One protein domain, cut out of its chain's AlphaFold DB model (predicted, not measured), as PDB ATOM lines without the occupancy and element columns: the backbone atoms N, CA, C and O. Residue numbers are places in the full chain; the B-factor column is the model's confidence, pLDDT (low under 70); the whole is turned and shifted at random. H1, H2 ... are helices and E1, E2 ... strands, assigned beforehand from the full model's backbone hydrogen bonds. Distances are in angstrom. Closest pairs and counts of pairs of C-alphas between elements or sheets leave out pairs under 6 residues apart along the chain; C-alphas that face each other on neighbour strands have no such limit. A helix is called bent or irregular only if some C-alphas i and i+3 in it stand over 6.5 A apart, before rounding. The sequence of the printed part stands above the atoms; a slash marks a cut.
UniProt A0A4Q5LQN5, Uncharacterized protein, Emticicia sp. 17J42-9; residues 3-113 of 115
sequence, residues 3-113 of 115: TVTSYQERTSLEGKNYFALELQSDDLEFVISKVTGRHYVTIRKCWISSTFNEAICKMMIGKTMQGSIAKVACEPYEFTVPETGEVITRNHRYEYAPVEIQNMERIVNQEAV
ATOM      1  N   THR A   3     -51.479 -33.311 -40.581       97.69
ATOM      2  CA  THR A   3     -52.103 -32.010 -40.345       97.69
ATOM      3  C   THR A   3     -51.976 -31.617 -38.877       97.69
ATOM      4  O   THR A   3     -52.233 -32.426 -37.983       97.69
ATOM      5  N   VAL A   4     -51.593 -30.369 -38.609       97.81
ATOM      6  CA  VAL A   4     -51.631 -29.800 -37.254       97.81
ATOM      7  C   VAL A   4     -53.084 -29.493 -36.903       97.81
ATOM      8  O   VAL A   4     -53.730 -28.695 -37.578       97.81
ATOM      9  N   THR A   5     -53.609 -30.099 -35.845       97.88
ATOM     10  CA  THR A   5     -55.042 -29.992 -35.498       97.88
ATOM     11  C   THR A   5     -55.304 -29.326 -34.157       97.88
ATOM     12  O   THR A   5     -56.389 -28.794 -33.942       97.88
ATOM     13  N   SER A   6     -54.314 -29.311 -33.267       97.81
ATOM     14  CA  SER A   6     -54.416 -28.680 -31.955       97.81
ATOM     15  C   SER A   6     -53.030 -28.330 -31.416       97.81
ATOM     16  O   SER A   6     -52.007 -28.713 -31.988       97.81
ATOM     17  N   TYR A   7     -52.993 -27.613 -30.299       98.06
ATOM     18  CA  TYR A   7     -51.792 -27.398 -29.507       98.06
ATOM     19  C   TYR A   7     -52.120 -27.437 -28.014       98.06
ATOM     20  O   TYR A   7     -53.262 -27.237 -27.606       98.06
ATOM     21  N   GLN A   8     -51.107 -27.687 -27.191       97.38
ATOM     22  CA  GLN A   8     -51.234 -27.729 -25.739       97.38
ATOM     23  C   GLN A   8     -49.967 -27.173 -25.090       97.38
ATOM     24  O   GLN A   8     -48.859 -27.539 -25.487       97.38
ATOM     25  N   GLU A   9     -50.122 -26.309 -24.088       97.19
ATOM     26  CA  GLU A   9     -49.015 -25.928 -23.209       97.19
ATOM     27  C   GLU A   9     -48.692 -27.092 -22.266       97.19
ATOM     28  O   GLU A   9     -49.584 -27.702 -21.674       97.19
ATOM     29  N   ARG A  10     -47.412 -27.429 -22.152       95.31
ATOM     30  CA  ARG A  10     -46.897 -28.499 -21.301       95.31
ATOM     31  C   ARG A  10     -45.732 -27.979 -20.482       95.31
ATOM     32  O   ARG A  10     -45.006 -27.090 -20.916       95.31
ATOM     33  N   THR A  11     -45.527 -28.583 -19.324       94.12
ATOM     34  CA  THR A  11     -44.400 -28.277 -18.445       94.12
ATOM     35  C   THR A  11     -43.421 -29.444 -18.481       94.12
ATOM     36  O   THR A  11     -43.815 -30.599 -18.326       94.12
ATOM     37  N   SER A  12     -42.146 -29.156 -18.743       91.25
ATOM     38  CA  SER A  12     -41.087 -30.165 -18.727       91.25
ATOM     39  C   SER A  12     -40.772 -30.619 -17.300       91.25
ATOM     40  O   SER A  12     -41.157 -29.971 -16.326       91.25
ATOM     41  N   LEU A  13     -39.998 -31.700 -17.163       90.62
ATOM     42  CA  LEU A  13     -39.490 -32.152 -15.860       90.62
ATOM     43  C   LEU A  13     -38.650 -31.078 -15.141       90.62
ATOM     44  O   LEU A  13     -38.571 -31.079 -13.919       90.62
ATOM     45  N   GLU A  14     -38.059 -30.143 -15.891       92.81
ATOM     46  CA  GLU A  14     -37.303 -29.003 -15.355       92.81
ATOM     47  C   GLU A  14     -38.193 -27.806 -14.967       92.81
ATOM     48  O   GLU A  14     -37.679 -26.750 -14.604       92.81
ATOM     49  N   GLY A  15     -39.520 -27.920 -15.090       92.75
ATOM     50  CA  GLY A  15     -40.460 -26.842 -14.775       92.75
ATOM     51  C   GLY A  15     -40.589 -25.767 -15.859       92.75
ATOM     52  O   GLY A  15     -41.189 -24.723 -15.616       92.75
ATOM     53  N   LYS A  16     -40.036 -25.988 -17.058       94.00
ATOM     54  CA  LYS A  16     -40.133 -25.034 -18.173       94.00
ATOM     55  C   LYS A  16     -41.381 -25.305 -19.000       94.00
ATOM     56  O   LYS A  16     -41.594 -26.436 -19.442       94.00
ATOM     57  N   ASN A  17     -42.158 -24.260 -19.260       95.88
ATOM     58  CA  ASN A  17     -43.308 -24.351 -20.148       95.88
ATOM     59  C   ASN A  17     -42.871 -24.350 -21.617       95.88
ATOM     60  O   ASN A  17     -41.967 -23.614 -22.016       95.88
ATOM     61  N   TYR A  18     -43.528 -25.179 -22.418       95.94
ATOM     62  CA  TYR A  18     -43.360 -25.270 -23.863       95.94
ATOM     63  C   TYR A  18     -44.690 -25.655 -24.515       95.94
ATOM     64  O   TYR A  18     -45.582 -26.192 -23.862       95.94
ATOM     65  N   PHE A  19     -44.829 -25.422 -25.818       97.69
ATOM     66  CA  PHE A  19     -46.020 -25.836 -26.557       97.69
ATOM     67  C   PHE A  19     -45.759 -27.110 -27.355       97.69
ATOM     68  O   PHE A  19     -44.759 -27.219 -28.066       97.69
ATOM     69  N   ALA A  20     -46.682 -28.062 -27.273       97.50
ATOM     70  CA  ALA A  20     -46.722 -29.231 -28.139       97.50
ATOM     71  C   ALA A  20     -47.852 -29.085 -29.164       97.50
ATOM     72  O   ALA A  20     -48.919 -28.573 -28.834       97.50
ATOM     73  N   LEU A  21     -47.626 -29.550 -30.391       97.88
ATOM     74  CA  LEU A  21     -48.621 -29.584 -31.463       97.88
ATOM     75  C   LEU A  21     -49.182 -31.001 -31.608       97.88
ATOM     76  O   LEU A  21     -48.411 -31.963 -31.604       97.88
ATOM     77  N   GLU A  22     -50.501 -31.129 -31.761       97.62
ATOM     78  CA  GLU A  22     -51.144 -32.389 -32.147       97.62
ATOM     79  C   GLU A  22     -51.108 -32.522 -33.668       97.62
ATOM     80  O   GLU A  22     -51.683 -31.704 -34.393       97.62
ATOM     81  N   LEU A  23     -50.459 -33.582 -34.140       97.50
ATOM     82  CA  LEU A  23     -50.436 -33.977 -35.539       97.50
ATOM     83  C   LEU A  23     -51.410 -35.131 -35.750       97.50
ATOM     84  O   LEU A  23     -51.387 -36.106 -34.998       97.50
ATOM     85  N   GLN A  24     -52.220 -35.042 -36.798       97.06
ATOM     86  CA  GLN A  24     -53.089 -36.119 -37.260       97.06
ATOM     87  C   GLN A  24     -52.644 -36.568 -38.643       97.06
ATOM     88  O   GLN A  24     -52.261 -35.744 -39.467       97.06
ATOM     89  N   SER A  25     -52.660 -37.871 -38.892       95.50
ATOM     90  CA  SER A  25     -52.463 -38.388 -40.243       95.50
ATOM     91  C   SER A  25     -53.681 -38.051 -41.099       95.50
ATOM     92  O   SER A  25     -54.805 -38.107 -40.615       95.50
ATOM     93  N   ASP A  26     -53.474 -37.735 -42.372       91.62
ATOM     94  CA  ASP A  26     -54.607 -37.553 -43.290       91.62
ATOM     95  C   ASP A  26     -55.230 -38.905 -43.708       91.62
ATOM     96  O   ASP A  26     -56.323 -38.944 -44.272       91.62
ATOM     97  N   ASP A  27     -54.548 -40.016 -43.411       91.31
ATOM     98  CA  ASP A  27     -54.970 -41.367 -43.760       91.31
ATOM     99  C   ASP A  27     -55.904 -41.950 -42.689       91.31
ATOM    100  O   ASP A  27     -55.601 -41.979 -41.491       91.31
ATOM    101  N   LEU A  28     -57.052 -42.455 -43.147       90.06
ATOM    102  CA  LEU A  28     -58.036 -43.136 -42.310       90.06
ATOM    103  C   LEU A  28     -57.619 -44.588 -42.049       90.06
ATOM    104  O   LEU A  28     -57.228 -45.314 -42.962       90.06
ATOM    105  N   GLU A  29     -57.802 -45.047 -40.814       86.44
ATOM    106  CA  GLU A  29     -57.641 -46.445 -40.423       86.44
ATOM    107  C   GLU A  29     -58.991 -47.060 -40.060       86.44
ATOM    108  O   GLU A  29     -59.752 -46.520 -39.258       86.44
ATOM    109  N   PHE A  30     -59.280 -48.233 -40.619       84.88
ATOM    110  CA  PHE A  30     -60.459 -49.013 -40.261       84.88
ATOM    111  C   PHE A  30     -60.096 -50.021 -39.178       84.88
ATOM    112  O   PHE A  30     -59.185 -50.831 -39.347       84.88
ATOM    113  N   VAL A  31     -60.828 -49.991 -38.067       82.25
ATOM    114  CA  VAL A  31     -60.622 -50.898 -36.936       82.25
ATOM    115  C   VAL A  31     -61.937 -51.584 -36.597       82.25
ATOM    116  O   VAL A  31     -63.009 -50.985 -36.657       82.25
ATOM    117  N   ILE A  32     -61.864 -52.864 -36.237       80.50
ATOM    118  CA  ILE A  32     -63.014 -53.624 -35.751       80.50
ATOM    119  C   ILE A  32     -62.985 -53.607 -34.224       80.50
ATOM    120  O   ILE A  32     -62.007 -54.023 -33.599       80.50
ATOM    121  N   SER A  33     -64.072 -53.138 -33.613       77.56
ATOM    122  CA  SER A  33     -64.272 -53.214 -32.167       77.56
ATOM    123  C   SER A  33     -64.274 -54.675 -31.729       77.56
ATOM    124  O   SER A  33     -65.136 -55.448 -32.141       77.56
ATOM    125  N   LYS A  34     -63.345 -55.050 -30.844       75.88
ATOM    126  CA  LYS A  34     -63.292 -56.410 -30.283       75.88
ATOM    127  C   LYS A  34     -64.511 -56.752 -29.422       75.88
ATOM    128  O   LYS A  34     -64.814 -57.924 -29.253       75.88
ATOM    129  N   VAL A  35     -65.198 -55.738 -28.890       78.75
ATOM    130  CA  VAL A  35     -66.379 -55.908 -28.029       78.75
ATOM    131  C   VAL A  35     -67.648 -56.078 -28.862       78.75
ATOM    132  O   VAL A  35     -68.454 -56.958 -28.589       78.75
ATOM    133  N   THR A  36     -67.840 -55.232 -29.880       81.88
ATOM    134  CA  THR A  36     -69.116 -55.161 -30.620       81.88
ATOM    135  C   THR A  36     -69.064 -55.770 -32.020       81.88
ATOM    136  O   THR A  36     -70.104 -55.904 -32.657       81.88
ATOM    137  N   GLY A  37     -67.873 -56.082 -32.541       83.69
ATOM    138  CA  GLY A  37     -67.668 -56.534 -33.922       83.69
ATOM    139  C   GLY A  37     -67.907 -55.457 -34.987       83.69
ATOM    140  O   GLY A  37     -67.833 -55.744 -36.180       83.69
ATOM    141  N   ARG A  38     -68.203 -54.211 -34.592       83.81
ATOM    142  CA  ARG A  38     -68.480 -53.111 -35.526       83.81
ATOM    143  C   ARG A  38     -67.194 -52.480 -36.044       83.81
ATOM    144  O   ARG A  38     -66.234 -52.312 -35.291       83.81
ATOM    145  N   HIS A  39     -67.217 -52.081 -37.311       83.38
ATOM    146  CA  HIS A  39     -66.162 -51.276 -37.914       83.38
ATOM    147  C   HIS A  39     -66.301 -49.827 -37.447       83.38
ATOM    148  O   HIS A  39     -67.401 -49.274 -37.465       83.38
ATOM    149  N   TYR A  40     -65.192 -49.210 -37.061       83.94
ATOM    150  CA  TYR A  40     -65.099 -47.775 -36.846       83.94
ATOM    151  C   TYR A  40     -63.844 -47.235 -37.517       83.94
ATOM    152  O   TYR A  40     -62.842 -47.935 -37.680       83.94
ATOM    153  N   VAL A  41     -63.937 -45.980 -37.939       87.06
ATOM    154  CA  VAL A  41     -62.827 -45.263 -38.553       87.06
ATOM    155  C   VAL A  41     -62.078 -44.519 -37.461       87.06
ATOM    156  O   VAL A  41     -62.684 -43.885 -36.598       87.06
ATOM    157  N   THR A  42     -60.759 -44.603 -37.495       88.81
ATOM    158  CA  THR A  42     -59.860 -43.851 -36.631       88.81
ATOM    159  C   THR A  42     -58.754 -43.215 -37.462       88.81
ATOM    160  O   THR A  42     -58.612 -43.488 -38.650       88.81
ATOM    161  N   ILE A  43     -57.992 -42.324 -36.844       92.75
ATOM    162  CA  ILE A  43     -56.870 -41.622 -37.458       92.75
ATOM    163  C   ILE A  43     -55.721 -41.659 -36.461       92.75
ATOM    164  O   ILE A  43     -55.923 -41.433 -35.263       92.75
ATOM    165  N   ARG A  44     -54.504 -41.911 -36.946       92.75
ATOM    166  CA  ARG A  44     -53.311 -41.844 -36.098       92.75
ATOM    167  C   ARG A  44     -53.053 -40.414 -35.658       92.75
ATOM    168  O   ARG A  44     -53.115 -39.490 -36.468       92.75
ATOM    169  N   LYS A  45     -52.689 -40.249 -34.387       94.50
ATOM    170  CA  LYS A  45     -52.315 -38.956 -33.816       94.50
ATOM    171  C   LYS A  45     -51.021 -39.068 -33.031       94.50
ATOM    172  O   LYS A  45     -50.763 -40.099 -32.412       94.50
ATOM    173  N   CYS A  46     -50.233 -38.003 -33.025       94.88
ATOM    174  CA  CYS A  46     -49.070 -37.877 -32.156       94.88
ATOM    175  C   CYS A  46     -48.878 -36.424 -31.718       94.88
ATOM    176  O   CYS A  46     -49.446 -35.503 -32.304       94.88
ATOM    177  N   TRP A  47     -48.073 -36.229 -30.678       95.62
ATOM    178  CA  TRP A  47     -47.699 -34.906 -30.194       95.62
ATOM    179  C   TRP A  47     -46.225 -34.653 -30.470       95.62
ATOM    180  O   TRP A  47     -45.394 -35.502 -30.154       95.62
ATOM    181  N   ILE A  48     -45.900 -33.471 -30.988       94.88
ATOM    182  CA  ILE A  48     -44.517 -33.017 -31.159       94.88
ATOM    183  C   ILE A  48     -44.283 -31.743 -30.351       94.88
ATOM    184  O   ILE A  48     -45.094 -30.818 -30.383       94.88
ATOM    185  N   SER A  49     -43.188 -31.689 -29.595       95.31
ATOM    186  CA  SER A  49     -42.767 -30.466 -28.909       95.31
ATOM    187  C   SER A  49     -42.318 -29.410 -29.916       95.31
ATOM    188  O   SER A  49     -41.665 -29.731 -30.906       95.31
ATOM    189  N   SER A  50     -42.606 -28.146 -29.633       94.00
ATOM    190  CA  SER A  50     -42.191 -27.012 -30.453       94.00
ATOM    191  C   SER A  50     -41.532 -25.934 -29.598       94.00
ATOM    192  O   SER A  50     -41.794 -25.813 -28.401       94.00
ATOM    193  N   THR A  51     -40.705 -25.113 -30.235       94.81
ATOM    194  CA  THR A  51     -40.142 -23.888 -29.648       94.81
ATOM    195  C   THR A  51     -41.050 -22.675 -29.877       94.81
ATOM    196  O   THR A  51     -40.607 -21.532 -29.778       94.81
ATOM    197  N   PHE A  52     -42.301 -22.906 -30.278       96.19
ATOM    198  CA  PHE A  52     -43.232 -21.855 -30.657       96.19
ATOM    199  C   PHE A  52     -43.845 -21.180 -29.438       96.19
ATOM    200  O   PHE A  52     -43.958 -21.767 -28.365       96.19
ATOM    201  N   ASN A  53     -44.271 -19.935 -29.635       96.81
ATOM    202  CA  ASN A  53     -45.201 -19.278 -28.729       96.81
ATOM    203  C   ASN A  53     -46.648 -19.585 -29.149       96.81
ATOM    204  O   ASN A  53     -46.907 -20.096 -30.241       96.81
ATOM    205  N   GLU A  54     -47.603 -19.225 -28.294       97.00
ATOM    206  CA  GLU A  54     -49.021 -19.523 -28.515       97.00
ATOM    207  C   GLU A  54     -49.564 -18.946 -29.838       97.00
ATOM    208  O   GLU A  54     -50.353 -19.591 -30.529       97.00
ATOM    209  N   ALA A  55     -49.127 -17.740 -30.220       98.06
ATOM    210  CA  ALA A  55     -49.573 -17.085 -31.448       98.06
ATOM    211  C   ALA A  55     -49.154 -17.875 -32.697       98.06
ATOM    212  O   ALA A  55     -49.970 -18.095 -33.592       98.06
ATOM    213  N   ILE A  56     -47.909 -18.362 -32.730       97.81
ATOM    214  CA  ILE A  56     -47.428 -19.223 -33.813       97.81
ATOM    215  C   ILE A  56     -48.201 -20.545 -33.808       97.81
ATOM    216  O   ILE A  56     -48.653 -20.968 -34.868       97.81
ATOM    217  N   CYS A  57     -48.436 -21.165 -32.646       97.50
ATOM    218  CA  CYS A  57     -49.221 -22.402 -32.557       97.50
ATOM    219  C   CYS A  57     -50.616 -22.252 -33.182       97.50
ATOM    220  O   CYS A  57     -51.011 -23.092 -33.990       97.50
ATOM    221  N   LYS A  58     -51.325 -21.152 -32.892       97.75
ATOM    222  CA  LYS A  58     -52.628 -20.840 -33.508       97.75
ATOM    223  C   LYS A  58     -52.540 -20.746 -35.031       97.75
ATOM    224  O   LYS A  58     -53.398 -21.284 -35.720       97.75
ATOM    225  N   MET A  59     -51.490 -20.115 -35.557       98.00
ATOM    226  CA  MET A  59     -51.260 -20.017 -37.005       98.00
ATOM    227  C   MET A  59     -50.913 -21.357 -37.662       98.00
ATOM    228  O   MET A  59     -51.020 -21.477 -38.883       98.00
ATOM    229  N   MET A  60     -50.438 -22.338 -36.892       97.69
ATOM    230  CA  MET A  60     -50.097 -23.659 -37.415       97.69
ATOM    231  C   MET A  60     -51.313 -24.572 -37.553       97.69
ATOM    232  O   MET A  60     -51.267 -25.468 -38.389       97.69
ATOM    233  N   ILE A  61     -52.393 -24.349 -36.797       97.88
ATOM    234  CA  ILE A  61     -53.617 -25.156 -36.901       97.88
ATOM    235  C   ILE A  61     -54.140 -25.136 -38.346       97.88
ATOM    236  O   ILE A  61     -54.270 -24.081 -38.965       97.88
ATOM    237  N   GLY A  62     -54.433 -26.320 -38.883       97.50
ATOM    238  CA  GLY A  62     -54.900 -26.535 -40.252       97.50
ATOM    239  C   GLY A  62     -53.785 -26.636 -41.295       97.50
ATOM    240  O   GLY A  62     -54.068 -26.972 -42.443       97.50
ATOM    241  N   LYS A  63     -52.518 -26.380 -40.936       97.31
ATOM    242  CA  LYS A  63     -51.395 -26.568 -41.862       97.31
ATOM    243  C   LYS A  63     -51.006 -28.037 -41.977       97.31
ATOM    244  O   LYS A  63     -50.953 -28.764 -40.985       97.31
ATOM    245  N   THR A  64     -50.652 -28.429 -43.196       95.75
ATOM    246  CA  THR A  64     -50.159 -29.765 -43.538       95.75
ATOM    247  C   THR A  64     -48.635 -29.798 -43.594       95.75
ATOM    248  O   THR A  64     -48.003 -28.843 -44.046       95.75
ATOM    249  N   MET A  65     -48.042 -30.923 -43.207       93.06
ATOM    250  CA  MET A  65     -46.609 -31.191 -43.288       93.06
ATOM    251  C   MET A  65     -46.345 -32.531 -43.981       93.06
ATOM    252  O   MET A  65     -47.118 -33.489 -43.871       93.06
ATOM    253  N   GLN A  66     -45.218 -32.597 -44.685       93.94
ATOM    254  CA  GLN A  66     -44.753 -33.809 -45.349       93.94
ATOM    255  C   GLN A  66     -44.174 -34.796 -44.335       93.94
ATOM    256  O   GLN A  66     -43.228 -34.472 -43.628       93.94
ATOM    257  N   GLY A  67     -44.709 -36.013 -44.302       91.75
ATOM    258  CA  GLY A  67     -44.334 -37.052 -43.346       91.75
ATOM    259  C   GLY A  67     -45.499 -38.000 -43.066       91.75
ATOM    260  O   GLY A  67     -46.552 -37.923 -43.712       91.75
ATOM    261  N   SER A  68     -45.304 -38.901 -42.109       92.88
ATOM    262  CA  SER A  68     -46.305 -39.869 -41.650       92.88
ATOM    263  C   SER A  68     -46.253 -40.027 -40.131       92.88
ATOM    264  O   SER A  68     -45.408 -39.431 -39.461       92.88
ATOM    265  N   ILE A  69     -47.179 -40.809 -39.578       94.00
ATOM    266  CA  ILE A  69     -47.168 -41.186 -38.165       94.00
ATOM    267  C   ILE A  69     -46.862 -42.679 -38.071       94.00
ATOM    268  O   ILE A  69     -47.681 -43.529 -38.446       94.00
ATOM    269  N   ALA A  70     -45.675 -42.989 -37.563       90.38
ATOM    270  CA  ALA A  70     -45.181 -44.343 -37.391       90.38
ATOM    271  C   ALA A  70     -45.559 -44.884 -36.009       90.38
ATOM    272  O   ALA A  70     -45.656 -44.147 -35.028       90.38
ATOM    273  N   LYS A  71     -45.778 -46.198 -35.939       88.56
ATOM    274  CA  LYS A  71     -45.988 -46.911 -34.681       88.56
ATOM    275  C   LYS A  71     -44.645 -47.476 -34.233       88.56
ATOM    276  O   LYS A  71     -44.159 -48.433 -34.826       88.56
ATOM    277  N   VAL A  72     -44.070 -46.885 -33.197       87.25
ATOM    278  CA  VAL A  72     -42.737 -47.220 -32.686       87.25
ATOM    279  C   VAL A  72     -42.891 -48.059 -31.424       87.25
ATOM    280  O   VAL A  72     -43.679 -47.709 -30.543       87.25
ATOM    281  N   ALA A  73     -42.175 -49.181 -31.343       85.69
ATOM    282  CA  ALA A  73     -42.132 -49.994 -30.131       85.69
ATOM    283  C   ALA A  73     -41.455 -49.206 -28.999       85.69
ATOM    284  O   ALA A  73     -40.448 -48.535 -29.217       85.69
ATOM    285  N   CYS A  74     -42.010 -49.266 -27.795       85.31
ATOM    286  CA  CYS A  74     -41.422 -48.638 -26.618       85.31
ATOM    287  C   CYS A  74     -41.650 -49.507 -25.386       85.31
ATOM    288  O   CYS A  74     -42.469 -50.431 -25.415       85.31
ATOM    289  N   GLU A  75     -40.939 -49.180 -24.307       82.75
ATOM    290  CA  GLU A  75     -41.137 -49.841 -23.021       82.75
ATOM    291  C   GLU A  75     -42.627 -49.823 -22.633       82.75
ATOM    292  O   GLU A  75     -43.280 -48.781 -22.799       82.75
ATOM    293  N   PRO A  76     -43.180 -50.964 -22.174       86.44
ATOM    294  CA  PRO A  76     -44.572 -51.069 -21.770       86.44
ATOM    295  C   PRO A  76     -44.943 -49.983 -20.762       86.44
ATOM    296  O   PRO A  76     -44.337 -49.879 -19.697       86.44
ATOM    297  N   TYR A  77     -45.961 -49.191 -21.086       81.81
ATOM    298  CA  TYR A  77     -46.481 -48.160 -20.197       81.81
ATOM    299  C   TYR A  77     -47.978 -48.339 -19.972       81.81
ATOM    300  O   TYR A  77     -48.716 -48.802 -20.846       81.81
ATOM    301  N   GLU A  78     -48.430 -47.968 -18.779       82.75
ATOM    302  CA  GLU A  78     -49.849 -47.922 -18.460       82.75
ATOM    303  C   GLU A  78     -50.488 -46.710 -19.140       82.75
ATOM    304  O   GLU A  78     -50.062 -45.566 -18.974       82.75
ATOM    305  N   PHE A  79     -51.517 -46.967 -19.937       75.00
ATOM    306  CA  PHE A  79     -52.316 -45.954 -20.598       75.00
ATOM    307  C   PHE A  79     -53.756 -46.084 -20.128       75.00
ATOM    308  O   PHE A  79     -54.405 -47.096 -20.375       75.00
ATOM    309  N   THR A  80     -54.273 -45.047 -19.477       79.31
ATOM    310  CA  THR A  80     -55.701 -44.967 -19.163       79.31
ATOM    311  C   THR A  80     -56.452 -44.508 -20.405       79.31
ATOM    312  O   THR A  80     -56.201 -43.415 -20.913       79.31
ATOM    313  N   VAL A  81     -57.371 -45.332 -20.906       74.19
ATOM    314  CA  VAL A  81     -58.259 -44.971 -22.013       74.19
ATOM    315  C   VAL A  81     -59.194 -43.854 -21.532       74.19
ATOM    316  O   VAL A  81     -60.009 -44.109 -20.647       74.19
ATOM    317  N   PRO A  82     -59.124 -42.630 -22.093       70.81
ATOM    318  CA  PRO A  82     -59.867 -41.485 -21.556       70.81
ATOM    319  C   PRO A  82     -61.389 -41.673 -21.555       70.81
ATOM    320  O   PRO A  82     -62.076 -41.142 -20.691       70.81
ATOM    321  N   GLU A  83     -61.911 -42.432 -22.520       71.19
ATOM    322  CA  GLU A  83     -63.351 -42.656 -22.701       71.19
ATOM    323  C   GLU A  83     -63.926 -43.701 -21.736       71.19
ATOM    324  O   GLU A  83     -65.091 -43.603 -21.358       71.19
ATOM    325  N   THR A  84     -63.135 -44.704 -21.341       79.50
ATOM    326  CA  THR A  84     -63.613 -45.841 -20.530       79.50
ATOM    327  C   THR A  84     -63.028 -45.874 -19.120       79.50
ATOM    328  O   THR A  84     -63.559 -46.574 -18.263       79.50
ATOM    329  N   GLY A  85     -61.939 -45.144 -18.867       77.44
ATOM    330  CA  GLY A  85     -61.173 -45.221 -17.620       77.44
ATOM    331  C   GLY A  85     -60.360 -46.512 -17.468       77.44
ATOM    332  O   GLY A  85     -59.761 -46.733 -16.420       77.44
ATOM    333  N   GLU A  86     -60.326 -47.371 -18.488       75.00
ATOM    334  CA  GLU A  86     -59.609 -48.644 -18.442       75.00
ATOM    335  C   GLU A  86     -58.098 -48.416 -18.566       75.00
ATOM    336  O   GLU A  86     -57.633 -47.766 -19.505       75.00
ATOM    337  N   VAL A  87     -57.321 -48.961 -17.629       79.56
ATOM    338  CA  VAL A  87     -55.856 -48.945 -17.695       79.56
ATOM    339  C   VAL A  87     -55.397 -50.125 -18.545       79.56
ATOM    340  O   VAL A  87     -55.565 -51.280 -18.162       79.56
ATOM    341  N   ILE A  88     -54.817 -49.834 -19.707       81.44
ATOM    342  CA  ILE A  88     -54.257 -50.831 -20.620       81.44
ATOM    343  C   ILE A  88     -52.744 -50.674 -20.719       81.44
ATOM    344  O   ILE A  88     -52.217 -49.562 -20.725       81.44
ATOM    345  N   THR A  89     -52.030 -51.782 -20.874       81.62
ATOM    346  CA  THR A  89     -50.594 -51.741 -21.161       81.62
ATOM    347  C   THR A  89     -50.366 -51.487 -22.652       81.62
ATOM    348  O   THR A  89     -50.854 -52.225 -23.515       81.62
ATOM    349  N   ARG A  90     -49.621 -50.429 -22.979       81.75
ATOM    350  CA  ARG A  90     -49.215 -50.074 -24.342       81.75
ATOM    351  C   ARG A  90     -47.717 -50.293 -24.507       81.75
ATOM    352  O   ARG A  90     -46.919 -49.692 -23.808       81.75
ATOM    353  N   ASN A  91     -47.351 -51.096 -25.504       85.19
ATOM    354  CA  ASN A  91     -45.946 -51.378 -25.853       85.19
ATOM    355  C   ASN A  91     -45.493 -50.595 -27.094       85.19
ATOM    356  O   ASN A  91     -44.520 -50.948 -27.753       85.19
ATOM    357  N   HIS A  92     -46.297 -49.621 -27.518       85.25
ATOM    358  CA  HIS A  92     -46.037 -48.840 -28.715       85.25
ATOM    359  C   HIS A  92     -46.556 -47.425 -28.525       85.25
ATOM    360  O   HIS A  92     -47.625 -47.232 -27.940       85.25
ATOM    361  N   ARG A  93     -45.849 -46.473 -29.122       87.06
ATOM    362  CA  ARG A  93     -46.228 -45.066 -29.219       87.06
ATOM    363  C   ARG A  93     -46.326 -44.650 -30.682       87.06
ATOM    364  O   ARG A  93     -45.726 -45.270 -31.559       87.06
ATOM    365  N   TYR A  94     -47.105 -43.611 -30.941       90.88
ATOM    366  CA  TYR A  94     -47.183 -43.000 -32.260       90.88
ATOM    367  C   TYR A  94     -46.241 -41.806 -32.313       90.88
ATOM    368  O   TYR A  94     -46.352 -40.902 -31.485       90.88
ATOM    369  N   GLU A  95     -45.333 -41.806 -33.284       92.31
ATOM    370  CA  GLU A  95     -44.350 -40.740 -33.473       92.31
ATOM    371  C   GLU A  95     -44.400 -40.207 -34.897       92.31
ATOM    372  O   GLU A  95     -44.730 -40.921 -35.846       92.31
ATOM    373  N   TYR A  96     -44.070 -38.929 -35.041       93.44
ATOM    374  CA  TYR A  96     -43.950 -38.304 -36.345       93.44
ATOM    375  C   TYR A  96     -42.683 -38.781 -37.058       93.44
ATOM    376  O   TYR A  96     -41.582 -38.662 -36.523       93.44
ATOM    377  N   ALA A  97     -42.844 -39.270 -38.285       91.81
ATOM    378  CA  ALA A  97     -41.768 -39.710 -39.160       91.81
ATOM    379  C   ALA A  97     -41.661 -38.759 -40.371       91.81
ATOM    380  O   ALA A  97     -42.501 -38.833 -41.281       91.81
ATOM    381  N   PRO A  98     -40.657 -37.860 -40.416       88.12
ATOM    382  CA  PRO A  98     -40.416 -37.002 -41.572       88.12
ATOM    383  C   PRO A  98     -40.016 -37.830 -42.802       88.12
ATOM    384  O   PRO A  98     -39.508 -38.945 -42.686       88.12
ATOM    385  N   VAL A  99     -40.227 -37.270 -43.997       83.06
ATOM    386  CA  VAL A  99     -40.003 -37.966 -45.282       83.06
ATOM    387  C   VAL A  99     -38.581 -38.521 -45.424       83.06
ATOM    388  O   VAL A  99     -38.400 -39.624 -45.934       83.06
ATOM    389  N   GLU A 100     -37.569 -37.799 -44.940       68.88
ATOM    390  CA  GLU A 100     -36.165 -38.227 -45.023       68.88
ATOM    391  C   GLU A 100     -35.898 -39.529 -44.250       68.88
ATOM    392  O   GLU A 100     -35.172 -40.398 -44.731       68.88
ATOM    393  N   ILE A 101     -36.544 -39.706 -43.093       61.81
ATOM    394  CA  ILE A 101     -36.378 -40.897 -42.248       61.81
ATOM    395  C   ILE A 101     -37.072 -42.112 -42.878       61.81
ATOM    396  O   ILE A 101     -36.511 -43.204 -42.879       61.81
ATOM    397  N   GLN A 102     -38.232 -41.916 -43.514       59.28
ATOM    398  CA  GLN A 102     -38.939 -42.996 -44.219       59.28
ATOM    399  C   GLN A 102     -38.099 -43.592 -45.356       59.28
ATOM    400  O   GLN A 102     -38.121 -44.800 -45.592       59.28
ATOM    401  N   ASN A 103     -37.336 -42.746 -46.054       61.91
ATOM    402  CA  ASN A 103     -36.462 -43.201 -47.127       61.91
ATOM    403  C   ASN A 103     -35.299 -44.050 -46.595       61.91
ATOM    404  O   ASN A 103     -34.990 -45.070 -47.206       61.91
ATOM    405  N   MET A 104     -34.699 -43.685 -45.455       58.53
ATOM    406  CA  MET A 104     -33.637 -44.487 -44.833       58.53
ATOM    407  C   MET A 104     -34.145 -45.837 -44.311       58.53
ATOM    408  O   MET A 104     -33.532 -46.862 -44.602       58.53
ATOM    409  N   GLU A 105     -35.284 -45.876 -43.609       59.34
ATOM    410  CA  GLU A 105     -35.867 -47.138 -43.117       59.34
ATOM    411  C   GLU A 105     -36.197 -48.112 -44.258       59.34
ATOM    412  O   GLU A 105     -36.009 -49.325 -44.130       59.34
ATOM    413  N   ARG A 106     -36.663 -47.599 -45.402       58.06
ATOM    414  CA  ARG A 106     -36.960 -48.428 -46.576       58.06
ATOM    415  C   ARG A 106     -35.701 -49.053 -47.182       58.06
ATOM    416  O   ARG A 106     -35.772 -50.188 -47.639       58.06
ATOM    417  N   ILE A 107     -34.575 -48.336 -47.176       61.38
ATOM    418  CA  ILE A 107     -33.293 -48.822 -47.714       61.38
ATOM    419  C   ILE A 107     -32.724 -49.930 -46.819       61.38
ATOM    420  O   ILE A 107     -32.413 -51.008 -47.316       61.38
ATOM    421  N   VAL A 108     -32.686 -49.717 -45.499       60.41
ATOM    422  CA  VAL A 108     -32.158 -50.708 -44.539       60.41
ATOM    423  C   VAL A 108     -32.958 -52.015 -44.578       60.41
ATOM    424  O   VAL A 108     -32.382 -53.102 -44.605       60.41
ATOM    425  N   ASN A 109     -34.290 -51.931 -44.647       56.75
ATOM    426  CA  ASN A 109     -35.139 -53.121 -44.737       56.75
ATOM    427  C   ASN A 109     -35.000 -53.865 -46.072       56.75
ATOM    428  O   ASN A 109     -35.258 -55.064 -46.119       56.75
ATOM    429  N   GLN A 110     -34.615 -53.189 -47.159       54.81
ATOM    430  CA  GLN A 110     -34.342 -53.867 -48.425       54.81
ATOM    431  C   GLN A 110     -33.012 -54.619 -48.380       54.81
ATOM    432  O   GLN A 110     -32.971 -55.757 -48.832       54.81
ATOM    433  N   GLU A 111     -31.957 -54.051 -47.794       56.00
ATOM    434  CA  GLU A 111     -30.649 -54.717 -47.690       56.00
ATOM    435  C   GLU A 111     -30.676 -55.955 -46.778       56.00
ATOM    436  O   GLU A 111     -30.070 -56.971 -47.114       56.00
ATOM    437  N   ALA A 112     -31.448 -55.929 -45.685       53.78
ATOM    438  CA  ALA A 112     -31.576 -57.059 -44.756       53.78
ATOM    439  C   ALA A 112     -32.300 -58.294 -45.336       53.78
ATOM    440  O   ALA A 112     -32.236 -59.371 -44.754       53.78
ATOM    441  N   VAL A 113     -32.998 -58.160 -46.470       52.75
ATOM    442  CA  VAL A 113     -33.671 -59.281 -47.160       52.75
ATOM    443  C   VAL A 113     -32.731 -59.983 -48.155       52.75
ATOM    444  O   VAL A 113     -33.040 -61.071 -48.635       52.75
TER     445      VAL A 113
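AT A GLANCE: This is residues 3 to 113 of the 115 residues of an uncharacterized protein of Emticicia sp. 17J42-9 (UniProt A0A4Q5LQN5). A long, strongly twisted sheet of three strands, E1, E2 and E3, is crossed nearly at a right angle by a bent hairpin, E4 and E5, to make a loose sandwich that is only partly face to face. The short helix H1 packs over one face of that sheet, over E2, while residues 103 to 113, of which 103 to 111 belong to H2, stick out as an arm, and residues 33 to 38 stick out at the tip of the E2 and E3 hairpin. The printed part has 111 residues, with named elements in the order E1, E2, E3, H1, E4, E5, H2; both sheets, in the orders E1, E2, E3 and E4, E5, are antiparallel, and the class is mixed, helices and strands. The whole is loose, with a radius of gyration of the C-alphas of 16.7 A and spans of 43 by 42 by 29 A.

IN THESE COORDINATES: E2, residues 17 to 32, is the longest strand at 38.6 A and bends by 77 degrees at residue 27. Beside it are E1, residues 3 to 11, 23.5 A, beginning at C-alpha 3 (-52.103, -32.010, -40.345), and E3, residues 39 to 50, 34.9 A. H1 is residues 54 to 60, 9.9 A. E4, residues 67 to 80, spans 27.9 A and bends by 104 degrees at residue 76; E5, residues 87 to 98, spans 30.8 A and bends by 56 degrees at residue 91. H2, residues 99 to 111, spans 19.3 A and ends at C-alpha 111 (-30.649, -54.717, -47.690).

HOW THE PARTS SIT: E1, E2 and E3 form a meander, each strand the antiparallel neighbour of the one before, with E2 the inner strand. N 8 and O 20 are 2.9 A apart across the hairpin E1 and E2, and N 23 and O 46 are 2.8 A apart across the hairpin E2 and E3, both within hydrogen-bond range. In the hairpin E4 and E5, N 70 and O 95 are within range at 2.8 A. The two sheets form a sandwich, two sheets face to face, with strands at 87 degrees; the closest C-alphas of E3 and E5, Cys 46 and Tyr 94, are 5.5 A apart. H1 is on the sheet of three at a height of 8.4 A, over E2 and along the strands, at 24 degrees to E2 on the local plane. H2 is not on that sheet; the closest C-alphas of E4 and H2, Gly 67 and Val 99, are 4.8 A apart. In H1 and H2 every O i to N i+4 pair is within hydrogen-bond range.

THE WHOLE: The C-alphas farthest apart, those of Ala 55 and Val 113, are 47.8 A apart. The printed part has no cut and no long link. The mean pLDDT of the printed part is 85.9, and residues 100 to 113 are under 70.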